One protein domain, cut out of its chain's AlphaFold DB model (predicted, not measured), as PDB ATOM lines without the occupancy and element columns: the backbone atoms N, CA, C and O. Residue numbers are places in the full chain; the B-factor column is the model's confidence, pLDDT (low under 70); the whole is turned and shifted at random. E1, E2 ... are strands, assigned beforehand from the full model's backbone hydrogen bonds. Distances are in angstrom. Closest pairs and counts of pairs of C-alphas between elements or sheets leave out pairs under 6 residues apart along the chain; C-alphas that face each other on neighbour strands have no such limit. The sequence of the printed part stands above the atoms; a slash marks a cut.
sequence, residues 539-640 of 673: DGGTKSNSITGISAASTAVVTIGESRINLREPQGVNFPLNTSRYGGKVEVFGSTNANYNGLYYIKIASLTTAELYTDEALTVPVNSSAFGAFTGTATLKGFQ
ATOM      1  N   ASP A 539       6.840  13.840  -1.312       87.94
ATOM      2  CA  ASP A 539       7.611  12.887  -0.505       87.94
ATOM      3  C   ASP A 539       6.929  11.507  -0.338       87.94
ATOM      4  O   ASP A 539       6.936  10.887   0.724       87.94
ATOM      5  N   GLY A 540       6.272  11.027  -1.400       89.00
ATOM      6  CA  GLY A 540       5.528   9.763  -1.410       89.00
ATOM      7  C   GLY A 540       4.166   9.810  -0.706       89.00
ATOM      8  O   GLY A 540       3.456   8.797  -0.655       89.00
ATOM      9  N   GLY A 541       3.774  10.984  -0.202       90.81
ATOM     10  CA  GLY A 541       2.509  11.209   0.481       90.81
ATOM     11  C   GLY A 541       2.454  10.592   1.879       90.81
ATOM     12  O   GLY A 541       3.370   9.892   2.322       90.81
ATOM     13  N   THR A 542       1.359  10.851   2.592       92.69
ATOM     14  CA  THR A 542       1.117  10.275   3.917       92.69
ATOM     15  C   THR A 542       0.799   8.788   3.773       92.69
ATOM     16  O   THR A 542      -0.085   8.389   3.010       92.69
ATOM     17  N   LYS A 543       1.499   7.947   4.535       92.94
ATOM     18  CA  LYS A 543       1.180   6.530   4.730       92.94
ATOM     19  C   LYS A 543       0.905   6.266   6.198       92.94
ATOM     20  O   LYS A 543       1.408   6.962   7.080       92.94
ATOM     21  N   SER A 544       0.120   5.229   6.451       93.25
ATOM     22  CA  SER A 544      -0.181   4.782   7.801       93.25
ATOM     23  C   SER A 544      -0.181   3.267   7.908       93.25
ATOM     24  O   SER A 544      -0.559   2.567   6.967       93.25
ATOM     25  N   ASN A 545       0.174   2.783   9.089       95.81
ATOM     26  CA  ASN A 545       0.002   1.402   9.508       95.81
ATOM     27  C   ASN A 545      -0.700   1.363  10.870       95.81
ATOM     28  O   ASN A 545      -0.451   2.207  11.736       95.81
ATOM     29  N   SER A 546      -1.563   0.374  11.073       95.69
ATOM     30  CA  SER A 546      -2.213   0.121  12.355       95.69
ATOM     31  C   SER A 546      -1.220  -0.581  13.273       95.69
ATOM     32  O   SER A 546      -0.686  -1.630  12.929       95.69
ATOM     33  N   ILE A 547      -0.967  -0.030  14.453       96.44
ATOM     34  CA  ILE A 547      -0.100  -0.637  15.466       96.44
ATOM     35  C   ILE A 547      -0.921  -1.665  16.246       96.44
ATOM     36  O   ILE A 547      -2.003  -1.335  16.730       96.44
ATOM     37  N   THR A 548      -0.394  -2.883  16.394       95.94
ATOM     38  CA  THR A 548      -0.970  -3.945  17.242       95.94
ATOM     39  C   THR A 548      -0.276  -4.046  18.598       95.94
ATOM     40  O   THR A 548      -0.898  -4.440  19.589       95.94
ATOM     41  N   GLY A 549       0.993  -3.639  18.672       95.75
ATOM     42  CA  GLY A 549       1.702  -3.509  19.936       95.75
ATOM     43  C   GLY A 549       3.035  -2.775  19.835       95.75
ATOM     44  O   GLY A 549       3.598  -2.626  18.752       95.75
ATOM     45  N   ILE A 550       3.525  -2.316  20.988       97.00
ATOM     46  CA  ILE A 550       4.869  -1.748  21.155       97.00
ATOM     47  C   ILE A 550       5.533  -2.436  22.348       97.00
ATOM     48  O   ILE A 550       4.958  -2.493  23.440       97.00
ATOM     49  N   SER A 551       6.728  -2.989  22.140       96.19
ATOM     50  CA  SER A 551       7.460  -3.704  23.187       96.19
ATOM     51  C   SER A 551       7.956  -2.760  24.289       96.19
ATOM     52  O   SER A 551       8.306  -1.609  24.031       96.19
ATOM     53  N   ALA A 552       8.025  -3.268  25.523       95.12
ATOM     54  CA  ALA A 552       8.756  -2.633  26.621       95.12
ATOM     55  C   ALA A 552      10.172  -3.209  26.686       95.12
ATOM     56  O   ALA A 552      10.374  -4.305  27.213       95.12
ATOM     57  N   ALA A 553      11.139  -2.496  26.121       94.62
ATOM     58  CA  ALA A 553      12.522  -2.949  26.035       94.62
ATOM     59  C   ALA A 553      13.493  -1.764  25.949       94.62
ATOM     60  O   ALA A 553      13.086  -0.606  25.843       94.62
ATOM     61  N   SER A 554      14.797  -2.055  25.967       93.69
ATOM     62  CA  SER A 554      15.838  -1.050  25.710       93.69
ATOM     63  C   SER A 554      15.717  -0.417  24.322       93.69
ATOM     64  O   SER A 554      16.099   0.736  24.157       93.69
ATOM     65  N   THR A 555      15.157  -1.160  23.365       96.31
ATOM     66  CA  THR A 555      14.746  -0.678  22.046       96.31
ATOM     67  C   THR A 555      13.278  -1.021  21.854       96.31
ATOM     68  O   THR A 555      12.921  -2.198  21.754       96.31
ATOM     69  N   ALA A 556      12.420  -0.007  21.834       96.31
ATOM     70  CA  ALA A 556      11.003  -0.187  21.564       96.31
ATOM     71  C   ALA A 556      10.794  -0.701  20.132       96.31
ATOM     72  O   ALA A 556      11.240  -0.070  19.173       96.31
ATOM     73  N   VAL A 557      10.096  -1.826  19.994       97.31
ATOM     74  CA  VAL A 557       9.728  -2.428  18.708       97.31
ATOM     75  C   VAL A 557       8.232  -2.264  18.515       97.31
ATOM     76  O   VAL A 557       7.444  -2.757  19.322       97.31
ATOM     77  N   VAL A 558       7.853  -1.578  17.445       97.12
ATOM     78  CA  VAL A 558       6.481  -1.453  16.964       97.12
ATOM     79  C   VAL A 558       6.167  -2.641  16.069       97.12
ATOM     80  O   VAL A 558       6.899  -2.918  15.118       97.12
ATOM     81  N   THR A 559       5.049  -3.301  16.346       96.81
ATOM     82  CA  THR A 559       4.467  -4.327  15.481       96.81
ATOM     83  C   THR A 559       3.214  -3.766  14.827       96.81
ATOM     84  O   THR A 559       2.324  -3.252  15.514       96.81
ATOM     85  N   ILE A 560       3.136  -3.870  13.503       96.75
ATOM     86  CA  ILE A 560       1.968  -3.431  12.735       96.75
ATOM     87  C   ILE A 560       0.976  -4.580  12.504       96.75
ATOM     88  O   ILE A 560       1.307  -5.750  12.690       96.75
ATOM     89  N   GLY A 561      -0.264  -4.248  12.150       94.12
ATOM     90  CA  GLY A 561      -1.329  -5.213  11.869       94.12
ATOM     91  C   GLY A 561      -1.425  -5.625  10.401       94.12
ATOM     92  O   GLY A 561      -1.977  -6.682  10.101       94.12
ATOM     93  N   GLU A 562      -0.907  -4.807   9.484       94.75
ATOM     94  CA  GLU A 562      -0.883  -5.119   8.055       94.75
ATOM     95  C   GLU A 562       0.265  -6.076   7.688       94.75
ATOM     96  O   GLU A 562       1.182  -6.326   8.468       94.75
ATOM     97  N   SER A 563       0.238  -6.599   6.458       93.38
ATOM     98  CA  SER A 563       1.259  -7.525   5.946       93.38
ATOM     99  C   SER A 563       2.618  -6.877   5.673       93.38
ATOM    100  O   SER A 563       3.610  -7.593   5.547       93.38
ATOM    101  N   ARG A 564       2.671  -5.543   5.554       93.88
ATOM    102  CA  ARG A 564       3.907  -4.784   5.342       93.88
ATOM    103  C   ARG A 564       3.850  -3.369   5.908       93.88
ATOM    104  O   ARG A 564       2.800  -2.718   5.886       93.88
ATOM    105  N   ILE A 565       5.002  -2.871   6.346       94.81
ATOM    106  CA  ILE A 565       5.205  -1.459   6.667       94.81
ATOM    107  C   ILE A 565       5.215  -0.647   5.367       94.81
ATOM    108  O   ILE A 565       5.901  -0.985   4.403       94.81
ATOM    109  N   ASN A 566       4.426   0.426   5.332       91.44
ATOM    110  CA  ASN A 566       4.320   1.332   4.184       91.44
ATOM    111  C   ASN A 566       5.162   2.606   4.337       91.44
ATOM    112  O   ASN A 566       5.251   3.392   3.397       91.44
ATOM    113  N   LEU A 567       5.765   2.790   5.510       92.31
ATOM    114  CA  LEU A 567       6.685   3.869   5.849       92.31
ATOM    115  C   LEU A 567       8.134   3.450   5.579       92.31
ATOM    116  O   LEU A 567       8.416   2.275   5.331       92.31
ATOM    117  N   ARG A 568       9.057   4.408   5.621       90.12
ATOM    118  CA  ARG A 568      10.486   4.159   5.407       90.12
ATOM    119  C   ARG A 568      11.333   4.809   6.486       90.12
ATOM    120  O   ARG A 568      10.859   5.636   7.259       90.12
ATOM    121  N   GLU A 569      12.592   4.396   6.513       89.38
ATOM    122  CA  GLU A 569      13.637   5.070   7.277       89.38
ATOM    123  C   GLU A 569      13.858   6.498   6.748       89.38
ATOM    124  O   GLU A 569      13.488   6.787   5.602       89.38
ATOM    125  N   PRO A 570      14.454   7.389   7.558       80.12
ATOM    126  CA  PRO A 570      14.616   8.796   7.204       80.12
ATOM    127  C   PRO A 570      15.382   8.965   5.888       80.12
ATOM    128  O   PRO A 570      16.399   8.309   5.662       80.12
ATOM    129  N   GLN A 571      14.886   9.848   5.018       73.25
ATOM    130  CA  GLN A 571      15.526  10.206   3.750       73.25
ATOM    131  C   GLN A 571      16.066  11.636   3.829       73.25
ATOM    132  O   GLN A 571      15.483  12.492   4.491       73.25
ATOM    133  N   GLY A 572      17.198  11.892   3.168       60.34
ATOM    134  CA  GLY A 572      17.940  13.150   3.301       60.34
ATOM    135  C   GLY A 572      17.358  14.338   2.529       60.34
ATOM    136  O   GLY A 572      17.899  15.440   2.631       60.34
ATOM    137  N   VAL A 573      16.296  14.146   1.737       60.75
ATOM    138  CA  VAL A 573      15.726  15.199   0.889       60.75
ATOM    139  C   VAL A 573      14.257  15.438   1.202       60.75
ATOM    140  O   VAL A 573      13.414  14.568   1.023       60.75
ATOM    141  N   ASN A 574      13.941  16.685   1.547       60.25
ATOM    142  CA  ASN A 574      12.568  17.171   1.566       60.25
ATOM    143  C   ASN A 574      12.198  17.669   0.166       60.25
ATOM    144  O   ASN A 574      12.754  18.662  -0.311       60.25
ATOM    145  N   PHE A 575      11.237  17.012  -0.480       63.62
ATOM    146  CA  PHE A 575      10.552  17.610  -1.626       63.62
ATOM    147  C   PHE A 575       9.839  18.902  -1.171       63.62
ATOM    148  O   PHE A 575       9.525  19.026   0.015       63.62
ATOM    149  N   PRO A 576       9.593  19.885  -2.057       57.62
ATOM    150  CA  PRO A 576       8.832  21.085  -1.740       57.62
ATOM    151  C   PRO A 576       7.428  20.681  -1.296       57.62
ATOM    152  O   PRO A 576       6.536  20.460  -2.108       57.62
ATOM    153  N   LEU A 577       7.254  20.522   0.012       58.00
ATOM    154  CA  LEU A 577       5.981  20.189   0.620       58.00
ATOM    155  C   LEU A 577       5.220  21.484   0.872       58.00
ATOM    156  O   LEU A 577       5.783  22.495   1.299       58.00
ATOM    157  N   ASN A 578       3.901  21.428   0.725       52.38
ATOM    158  CA  ASN A 578       3.040  22.496   1.230       52.38
ATOM    159  C   ASN A 578       3.092  22.589   2.778       52.38
ATOM    160  O   ASN A 578       2.672  23.594   3.351       52.38
ATOM    161  N   THR A 579       3.606  21.558   3.472       56.81
ATOM    162  CA  THR A 579       3.724  21.520   4.941       56.81
ATOM    163  C   THR A 579       4.907  20.648   5.411       56.81
ATOM    164  O   THR A 579       5.131  19.566   4.880       56.81
ATOM    165  N   SER A 580       5.649  21.064   6.441       67.75
ATOM    166  CA  SER A 580       6.778  20.306   7.016       67.75
ATOM    167  C   SER A 580       6.387  19.458   8.243       67.75
ATOM    168  O   SER A 580       7.186  19.326   9.170       67.75
ATOM    169  N   ARG A 581       5.152  18.927   8.301       82.69
ATOM    170  CA  ARG A 581       4.520  18.394   9.534       82.69
ATOM    171  C   ARG A 581       5.340  17.340  10.290       82.69
ATOM    172  O   ARG A 581       5.361  17.374  11.520       82.69
ATOM    173  N   TYR A 582       5.983  16.414   9.579       84.44
ATOM    174  CA  TYR A 582       6.708  15.300  10.203       84.44
ATOM    175  C   TYR A 582       8.236  15.474  10.220       84.44
ATOM    176  O   TYR A 582       8.896  14.876  11.064       84.44
ATOM    177  N   GLY A 583       8.816  16.295   9.335       79.56
ATOM    178  CA  GLY A 583      10.260  16.589   9.324       79.56
ATOM    179  C   GLY A 583      11.166  15.347   9.318       79.56
ATOM    180  O   GLY A 583      12.097  15.278  10.117       79.56
ATOM    181  N   GLY A 584      10.845  14.344   8.491       80.50
ATOM    182  CA  GLY A 584      11.581  13.072   8.397       80.50
ATOM    183  C   GLY A 584      11.266  12.044   9.494       80.50
ATOM    184  O   GLY A 584      11.830  10.951   9.493       80.50
ATOM    185  N   LYS A 585      10.374  12.372  10.434       90.31
ATOM    186  CA  LYS A 585       9.891  11.469  11.489       90.31
ATOM    187  C   LYS A 585       8.579  10.794  11.085       90.31
ATOM    188  O   LYS A 585       7.959  11.131  10.081       90.31
ATOM    189  N   VAL A 586       8.127   9.875  11.924       93.25
ATOM    190  CA  VAL A 586       6.785   9.297  11.907       93.25
ATOM    191  C   VAL A 586       6.111   9.559  13.247       93.25
ATOM    192  O   VAL A 586       6.765   9.664  14.284       93.25
ATOM    193  N   GLU A 587       4.798   9.680  13.236       94.44
ATOM    194  CA  GLU A 587       3.974   9.895  14.408       94.44
ATOM    195  C   GLU A 587       3.354   8.585  14.877       94.44
ATOM    196  O   GLU A 587       2.697   7.880  14.109       94.44
ATOM    197  N   VAL A 588       3.529   8.278  16.159       95.88
ATOM    198  CA  VAL A 588       2.652   7.344  16.860       95.88
ATOM    199  C   VAL A 588       1.476   8.154  17.394       95.88
ATOM    200  O   VAL A 588       1.657   9.046  18.224       95.88
ATOM    201  N   PHE A 589       0.275   7.844  16.915       93.62
ATOM    202  CA  PHE A 589      -0.950   8.564  17.252       93.62
ATOM    203  C   PHE A 589      -2.041   7.615  17.756       93.62
ATOM    204  O   PHE A 589      -2.233   6.521  17.218       93.62
ATOM    205  N   GLY A 590      -2.794   8.059  18.766       91.69
ATOM    206  CA  GLY A 590      -3.965   7.348  19.283       91.69
ATOM    207  C   GLY A 590      -3.657   6.187  20.233       91.69
ATOM    208  O   GLY A 590      -4.552   5.400  20.530       91.69
ATOM    209  N   SER A 591      -2.422   6.059  20.737       92.62
ATOM    210  CA  SER A 591      -2.110   5.060  21.764       92.62
ATOM    211  C   SER A 591      -2.785   5.408  23.088       92.62
ATOM    212  O   SER A 591      -2.727   6.550  23.552       92.62
ATOM    213  N   THR A 592      -3.371   4.399  23.739       92.81
ATOM    214  CA  THR A 592      -3.882   4.512  25.115       92.81
ATOM    215  C   THR A 592      -2.760   4.672  26.142       92.81
ATOM    216  O   THR A 592      -3.008   5.146  27.249       92.81
ATOM    217  N   ASN A 593      -1.521   4.323  25.784       93.19
ATOM    218  CA  ASN A 593      -0.340   4.639  26.572       93.19
ATOM    219  C   ASN A 593       0.301   5.917  26.020       93.19
ATOM    220  O   ASN A 593       1.089   5.886  25.075       93.19
ATOM    221  N   ALA A 594      -0.045   7.049  26.639       91.12
ATOM    222  CA  ALA A 594       0.345   8.379  26.178       91.12
ATOM    223  C   ALA A 594       1.865   8.602  26.085       91.12
ATOM    224  O   ALA A 594       2.283   9.478  25.336       91.12
ATOM    225  N   ASN A 595       2.689   7.798  26.771       93.06
ATOM    226  CA  ASN A 595       4.151   7.879  26.671       93.06
ATOM    227  C   ASN A 595       4.672   7.540  25.267       93.06
ATOM    228  O   ASN A 595       5.772   7.954  24.919       93.06
ATOM    229  N   TYR A 596       3.902   6.785  24.475       94.56
ATOM    230  CA  TYR A 596       4.263   6.478  23.094       94.56
ATOM    231  C   TYR A 596       3.745   7.506  22.094       94.56
ATOM    232  O   TYR A 596       4.246   7.511  20.982       94.56
ATOM    233  N   ASN A 597       2.787   8.375  22.433       94.50
ATOM    234  CA  ASN A 597       2.259   9.333  21.458       94.50
ATOM    235  C   ASN A 597       3.294  10.433  21.171       94.50
ATOM    236  O   ASN A 597       3.795  11.067  22.098       94.50
ATOM    237  N   GLY A 598       3.616  10.663  19.898       93.94
ATOM    238  CA  GLY A 598       4.613  11.658  19.493       93.94
ATOM    239  C   GLY A 598       5.367  11.298  18.214       93.94
ATOM    240  O   GLY A 598       5.031  10.331  17.534       93.94
ATOM    241  N   LEU A 599       6.391  12.097  17.895       94.62
ATOM    242  CA  LEU A 599       7.219  11.951  16.694       94.62
ATOM    243  C   LEU A 599       8.520  11.190  16.983       94.62
ATOM    244  O   LEU A 599       9.278  11.579  17.873       94.62
ATOM    245  N   TYR A 600       8.821  10.189  16.160       95.56
ATOM    246  CA  TYR A 600       9.991   9.316  16.270       95.56
ATOM    247  C   TYR A 600      10.627   9.064  14.908       95.56
ATOM    248  O   TYR A 600       9.970   9.172  13.878       95.56
ATOM    249  N   TYR A 601      11.892   8.667  14.895       95.06
ATOM    250  CA  TYR A 601      12.482   8.026  13.723       95.06
ATOM    251  C   TYR A 601      12.256   6.517  13.800       95.06
ATOM    252  O   TYR A 601      12.138   5.962  14.895       95.06
ATOM    253  N   ILE A 602      12.185   5.855  12.646       95.19
ATOM    254  CA  ILE A 602      12.034   4.400  12.579       95.19
ATOM    255  C   ILE A 602      13.206   3.755  11.863       95.19
ATOM    256  O   ILE A 602      13.693   4.270  10.859       95.19
ATOM    257  N   LYS A 603      13.599   2.591  12.372       95.44
ATOM    258  CA  LYS A 603      14.474   1.645  11.685       95.44
ATOM    259  C   LYS A 603      13.690   0.377  11.403       95.44
ATOM    260  O   LYS A 603      13.093  -0.193  12.317       95.44
ATOM    261  N   ILE A 604      13.654  -0.067  10.156       95.56
ATOM    262  CA  ILE A 604      12.847  -1.228   9.784       95.56
ATOM    263  C   ILE A 604      13.568  -2.513  10.206       95.56
ATOM    264  O   ILE A 604      14.732  -2.719   9.878       95.56
ATOM    265  N   ALA A 605      12.878  -3.395  10.930       95.06
ATOM    266  CA  ALA A 605      13.451  -4.649  11.427       95.06
ATOM    267  C   ALA A 605      12.957  -5.879  10.648       95.06
ATOM    268  O   ALA A 605      13.659  -6.885  10.565       95.06
ATOM    269  N   SER A 606      11.752  -5.814  10.076       94.75
ATOM    270  CA  SER A 606      11.186  -6.845   9.199       94.75
ATOM    271  C   SER A 606      10.065  -6.261   8.331       94.75
ATOM    272  O   SER A 606       9.796  -5.062   8.385       94.75
ATOM    273  N   LEU A 607       9.352  -7.108   7.579       93.94
ATOM    274  CA  LEU A 607       8.133  -6.705   6.872       93.94
ATOM    275  C   LEU A 607       7.094  -6.045   7.791       93.94
ATOM    276  O   LEU A 607       6.409  -5.128   7.352       93.94
ATOM    277  N   THR A 608       6.975  -6.481   9.048       96.38
ATOM    278  CA  THR A 608       5.879  -6.083   9.951       96.38
ATOM    279  C   THR A 608       6.346  -5.438  11.256       96.38
ATOM    280  O   THR A 608       5.521  -5.150  12.129       96.38
ATOM    281  N   THR A 609       7.648  -5.187  11.410       96.88
ATOM    282  CA  THR A 609       8.204  -4.592  12.631       96.88
ATOM    283  C   THR A 609       9.212  -3.484  12.348       96.88
ATOM    284  O   THR A 609      10.010  -3.567  11.411       96.88
ATOM    285  N   ALA A 610       9.195  -2.455  13.194       97.19
ATOM    286  CA  ALA A 610      10.161  -1.361  13.187       97.19
ATOM    287  C   ALA A 610      10.574  -0.982  14.612       97.19
ATOM    288  O   ALA A 610       9.787  -1.075  15.549       97.19
ATOM    289  N   GLU A 611      11.809  -0.539  14.771       96.88
ATOM    290  CA  GLU A 611      12.369  -0.019  16.014       96.88
ATOM    291  C   GLU A 611      12.221   1.508  16.070       96.88
ATOM    292  O   GLU A 611      12.396   2.181  15.053       96.88
ATOM    293  N   LEU A 612      11.931   2.065  17.252       96.44
ATOM    294  CA  LEU A 612      11.810   3.515  17.454       96.44
ATOM    295  C   LEU A 612      13.134   4.152  17.888       96.44
ATOM    296  O   LEU A 612      13.802   3.654  18.796       96.44
ATOM    297  N   TYR A 613      13.448   5.311  17.310       96.62
ATOM    298  CA  TYR A 613      14.653   6.100  17.572       96.62
ATOM    299  C   TYR A 613      14.331   7.576  17.815       96.62
ATOM    300  O   TYR A 613      13.303   8.103  17.377       96.62
ATOM    301  N   THR A 614      15.227   8.251  18.535       94.88
ATOM    302  CA  THR A 614      15.104   9.686  18.860       94.88
ATOM    303  C   THR A 614      15.938  10.590  17.952       94.88
ATOM    304  O   THR A 614      15.684  11.794  17.885       94.88
ATOM    305  N   ASP A 615      16.883  10.012  17.214       93.75
ATOM    306  CA  ASP A 615      17.810  10.681  16.307       93.75
ATOM    307  C   ASP A 615      17.698  10.157  14.868       93.75
ATOM    308  O   ASP A 615      17.404   8.987  14.629       93.75
ATOM    309  N   GLU A 616      17.981  11.031  13.903       90.44
ATOM    310  CA  GLU A 616      17.920  10.730  12.467       90.44
ATOM    311  C   GLU A 616      18.959   9.685  12.035       90.44
ATOM    312  O   GLU A 616      18.715   8.911  11.115       90.44
ATOM    313  N   ALA A 617      20.100   9.618  12.730       90.44
ATOM    314  CA  ALA A 617      21.161   8.650  12.455       90.44
ATOM    315  C   ALA A 617      20.829   7.224  12.938       90.44
ATOM    316  O   ALA A 617      21.618   6.307  12.705       90.44
ATOM    317  N   LEU A 618      19.676   7.031  13.593       93.00
ATOM    318  CA  LEU A 618      19.200   5.745  14.108       93.00
ATOM    319  C   LEU A 618      20.209   5.088  15.070       93.00
ATOM    320  O   LEU A 618      20.470   3.883  15.002       93.00
ATOM    321  N   THR A 619      20.800   5.889  15.965       94.31
ATOM    322  CA  THR A 619      21.822   5.442  16.931       94.31
ATOM    323  C   THR A 619      21.344   5.428  18.382       94.31
ATOM    324  O   THR A 619      21.893   4.689  19.202       94.31
ATOM    325  N   VAL A 620      20.309   6.203  18.711       96.12
ATOM    326  CA  VAL A 620      19.749   6.367  20.056       96.12
ATOM    327  C   VAL A 620      18.317   5.811  20.088       96.12
ATOM    328  O   VAL A 620      17.355   6.540  19.801       96.12
ATOM    329  N   PRO A 621      18.150   4.517  20.430       96.38
ATOM    330  CA  PRO A 621      16.840   3.883  20.470       96.38
ATOM    331  C   PRO A 621      15.972   4.448  21.598       96.38
ATOM    332  O   PRO A 621      16.461   4.861  22.655       96.38
ATOM    333  N   VAL A 622      14.657   4.416  21.399       95.88
ATOM    334  CA  VAL A 622      13.685   4.731  22.449       95.88
ATOM    335  C   VAL A 622      13.671   3.590  23.460       95.88
ATOM    336  O   VAL A 622      13.205   2.486  23.169       95.88
ATOM    337  N   ASN A 623      14.148   3.869  24.672       94.75
ATOM    338  CA  ASN A 623      14.076   2.928  25.785       94.75
ATOM    339  C   ASN A 623      12.691   2.979  26.443       94.75
ATOM    340  O   ASN A 623      12.410   3.841  27.276       94.75
ATOM    341  N   SER A 624      11.839   2.023  26.087       93.81
ATOM    342  CA  SER A 624      10.464   1.902  26.577       93.81
ATOM    343  C   SER A 624      10.311   0.999  27.804       93.81
ATOM    344  O   SER A 624       9.190   0.722  28.234       93.81
ATOM    345  N   SER A 625      11.415   0.552  28.415       92.69
ATOM    346  CA  SER A 625      11.385  -0.369  29.567       92.69
ATOM    347  C   SER A 625      10.539   0.163  30.733       92.69
ATOM    348  O   SER A 625       9.880  -0.611  31.424       92.69
ATOM    349  N   ALA A 626      10.527   1.486  30.932       89.12
ATOM    350  CA  ALA A 626       9.737   2.163  31.962       89.12
ATOM    351  C   ALA A 626       8.330   2.592  31.494       89.12
ATOM    352  O   ALA A 626       7.510   2.969  32.327       89.12
ATOM    353  N   PHE A 627       8.037   2.549  30.188       91.75
ATOM    354  CA  PHE A 627       6.740   2.972  29.636       91.75
ATOM    355  C   PHE A 627       5.682   1.872  29.768       91.75
ATOM    356  O   PHE A 627       4.487   2.162  29.746       91.75
ATOM    357  N   GLY A 628       6.119   0.616  29.913       90.19
ATOM    358  CA  GLY A 628       5.258  -0.562  29.842       90.19
ATOM    359  C   GLY A 628       4.900  -0.920  28.398       90.19
ATOM    360  O   GLY A 628       4.941  -0.078  27.500       90.19
ATOM    361  N   ALA A 629       4.587  -2.192  28.149       92.44
ATOM    362  CA  ALA A 629       4.229  -2.639  26.806       92.44
ATOM    363  C   ALA A 629       2.872  -2.046  26.409       92.44
ATOM    364  O   ALA A 629       1.985  -1.879  27.250       92.44
ATOM    365  N   PHE A 630       2.706  -1.738  25.129       94.38
ATOM    366  CA  PHE A 630       1.418  -1.353  24.570       94.38
ATOM    367  C   PHE A 630       0.832  -2.524  23.785       94.38
ATOM    368  O   PHE A 630       1.515  -3.102  22.943       94.38
ATOM    369  N   THR A 631      -0.445  -2.815  24.031       91.25
ATOM    370  CA  THR A 631      -1.269  -3.720  23.224       91.25
ATOM    371  C   THR A 631      -2.612  -3.039  23.021       91.25
ATOM    372  O   THR A 631      -3.279  -2.685  23.995       91.25
ATOM    373  N   GLY A 632      -3.010  -2.824  21.775       86.50
ATOM    374  CA  GLY A 632      -4.218  -2.072  21.453       86.50
ATOM    375  C   GLY A 632      -4.160  -1.509  20.043       86.50
ATOM    376  O   GLY A 632      -3.309  -1.906  19.257       86.50
ATOM    377  N   THR A 633      -5.065  -0.584  19.733       88.12
ATOM    378  CA  THR A 633      -5.126   0.083  18.429       88.12
ATOM    379  C   THR A 633      -4.507   1.471  18.525       88.12
ATOM    380  O   THR A 633      -5.021   2.327  19.240       88.12
ATOM    381  N   ALA A 634      -3.417   1.688  17.801       94.44
ATOM    382  CA  ALA A 634      -2.844   3.005  17.534       94.44
ATOM    383  C   ALA A 634      -2.440   3.067  16.056       94.44
ATOM    384  O   ALA A 634      -2.570   2.081  15.332       94.44
ATOM    385  N   THR A 635      -1.949   4.209  15.598       94.94
ATOM    386  CA  THR A 635      -1.485   4.379  14.217       94.94
ATOM    387  C   THR A 635      -0.049   4.861  14.192       94.94
ATOM    388  O   THR A 635       0.335   5.691  15.011       94.94
ATOM    389  N   LEU A 636       0.729   4.326  13.256       95.38
ATOM    390  CA  LEU A 636       2.030   4.843  12.864       95.38
ATOM    391  C   LEU A 636       1.829   5.580  11.540       95.38
ATOM    392  O   LEU A 636       1.460   4.935  10.558       95.38
ATOM    393  N   LYS A 637       2.004   6.902  11.514       93.06
ATOM    394  CA  LYS A 637       1.732   7.758  10.346       93.06
ATOM    395  C   LYS A 637       2.958   8.582   9.965       93.06
ATOM    396  O   LYS A 637       3.719   8.983  10.834       93.06
ATOM    397  N   GLY A 638       3.158   8.874   8.689       92.19
ATOM    398  CA  GLY A 638       4.261   9.728   8.237       92.19
ATOM    399  C   GLY A 638       4.371   9.777   6.720       92.19
ATOM    400  O   GLY A 638       3.575   9.150   6.022       92.19
ATOM    401  N   PHE A 639       5.357  10.514   6.212       90.06
ATOM    402  CA  PHE A 639       5.669  10.505   4.783       90.06
ATOM    403  C   PHE A 639       6.439   9.239   4.397       90.06
ATOM    404  O   PHE A 639       7.202   8.691   5.194       90.06
ATOM    405  N   GLN A 640       6.206   8.743   3.181       89.44
ATOM    406  CA  GLN A 640       6.871   7.535   2.696       89.44
ATOM    407  C   GLN A 640       8.325   7.780   2.276       89.44
ATOM    408  O   GLN A 640       9.118   6.842   2.303       89.44
TER     409      GLN A 640
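Overview. This is residues 539 to 640 of the 673 residues of an uncharacterized protein of Saprospirales bacterium (UniProt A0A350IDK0). With little regular structure elsewhere, this is a small closed barrel of six antiparallel strands, ringed E1, E2, E5, E4, E3, E6 and back to E1. Two long loops, residues 561 to 585 and 614 to 629, link its strands. The 102 printed residues are all strand in class, with E1 to E6 holding 39; the whole is compact, radius of gyration of the C-alphas 12.7 A, spanning 38 by 26 by 24 A.

Arrangement. Start at E1, residues 542 to 550, bending at 547; its hairpin partner E2, 557 to 560, has O 559 2.9 A from N 548. E3, 586 to 589, E4, 598 to 604, and E5, 609 to 613, form a meander, each antiparallel to the one before: see N 586 and O 600, 2.8 A, then N 601 and O 613, 2.9 A. Beside E2 is E5, with N 558 and O 610 at 2.8 A, completing a Greek key, E2 to E5, its first and fourth strands neighbours. E6, 630 to 639, bending at 633, completes another, E3 to E6, with N 587 and O 637 at 2.7 A; beside E1, find N 545 and O 636 at 2.9 A.

Along the chain. Find C-alpha 542 at (1.117, 10.275, 3.917); E1 runs 21.3 A. E4 runs 18.1 A; E6 runs 23.5 A to C-alpha 639 at (5.669, 10.505, 4.783).

Size, cuts and confidence. The printed part has no cut. The farthest C-alphas, Pro 576 and Ala 626, are 38.7 A apart. Residues 572 to 580 are under pLDDT 70.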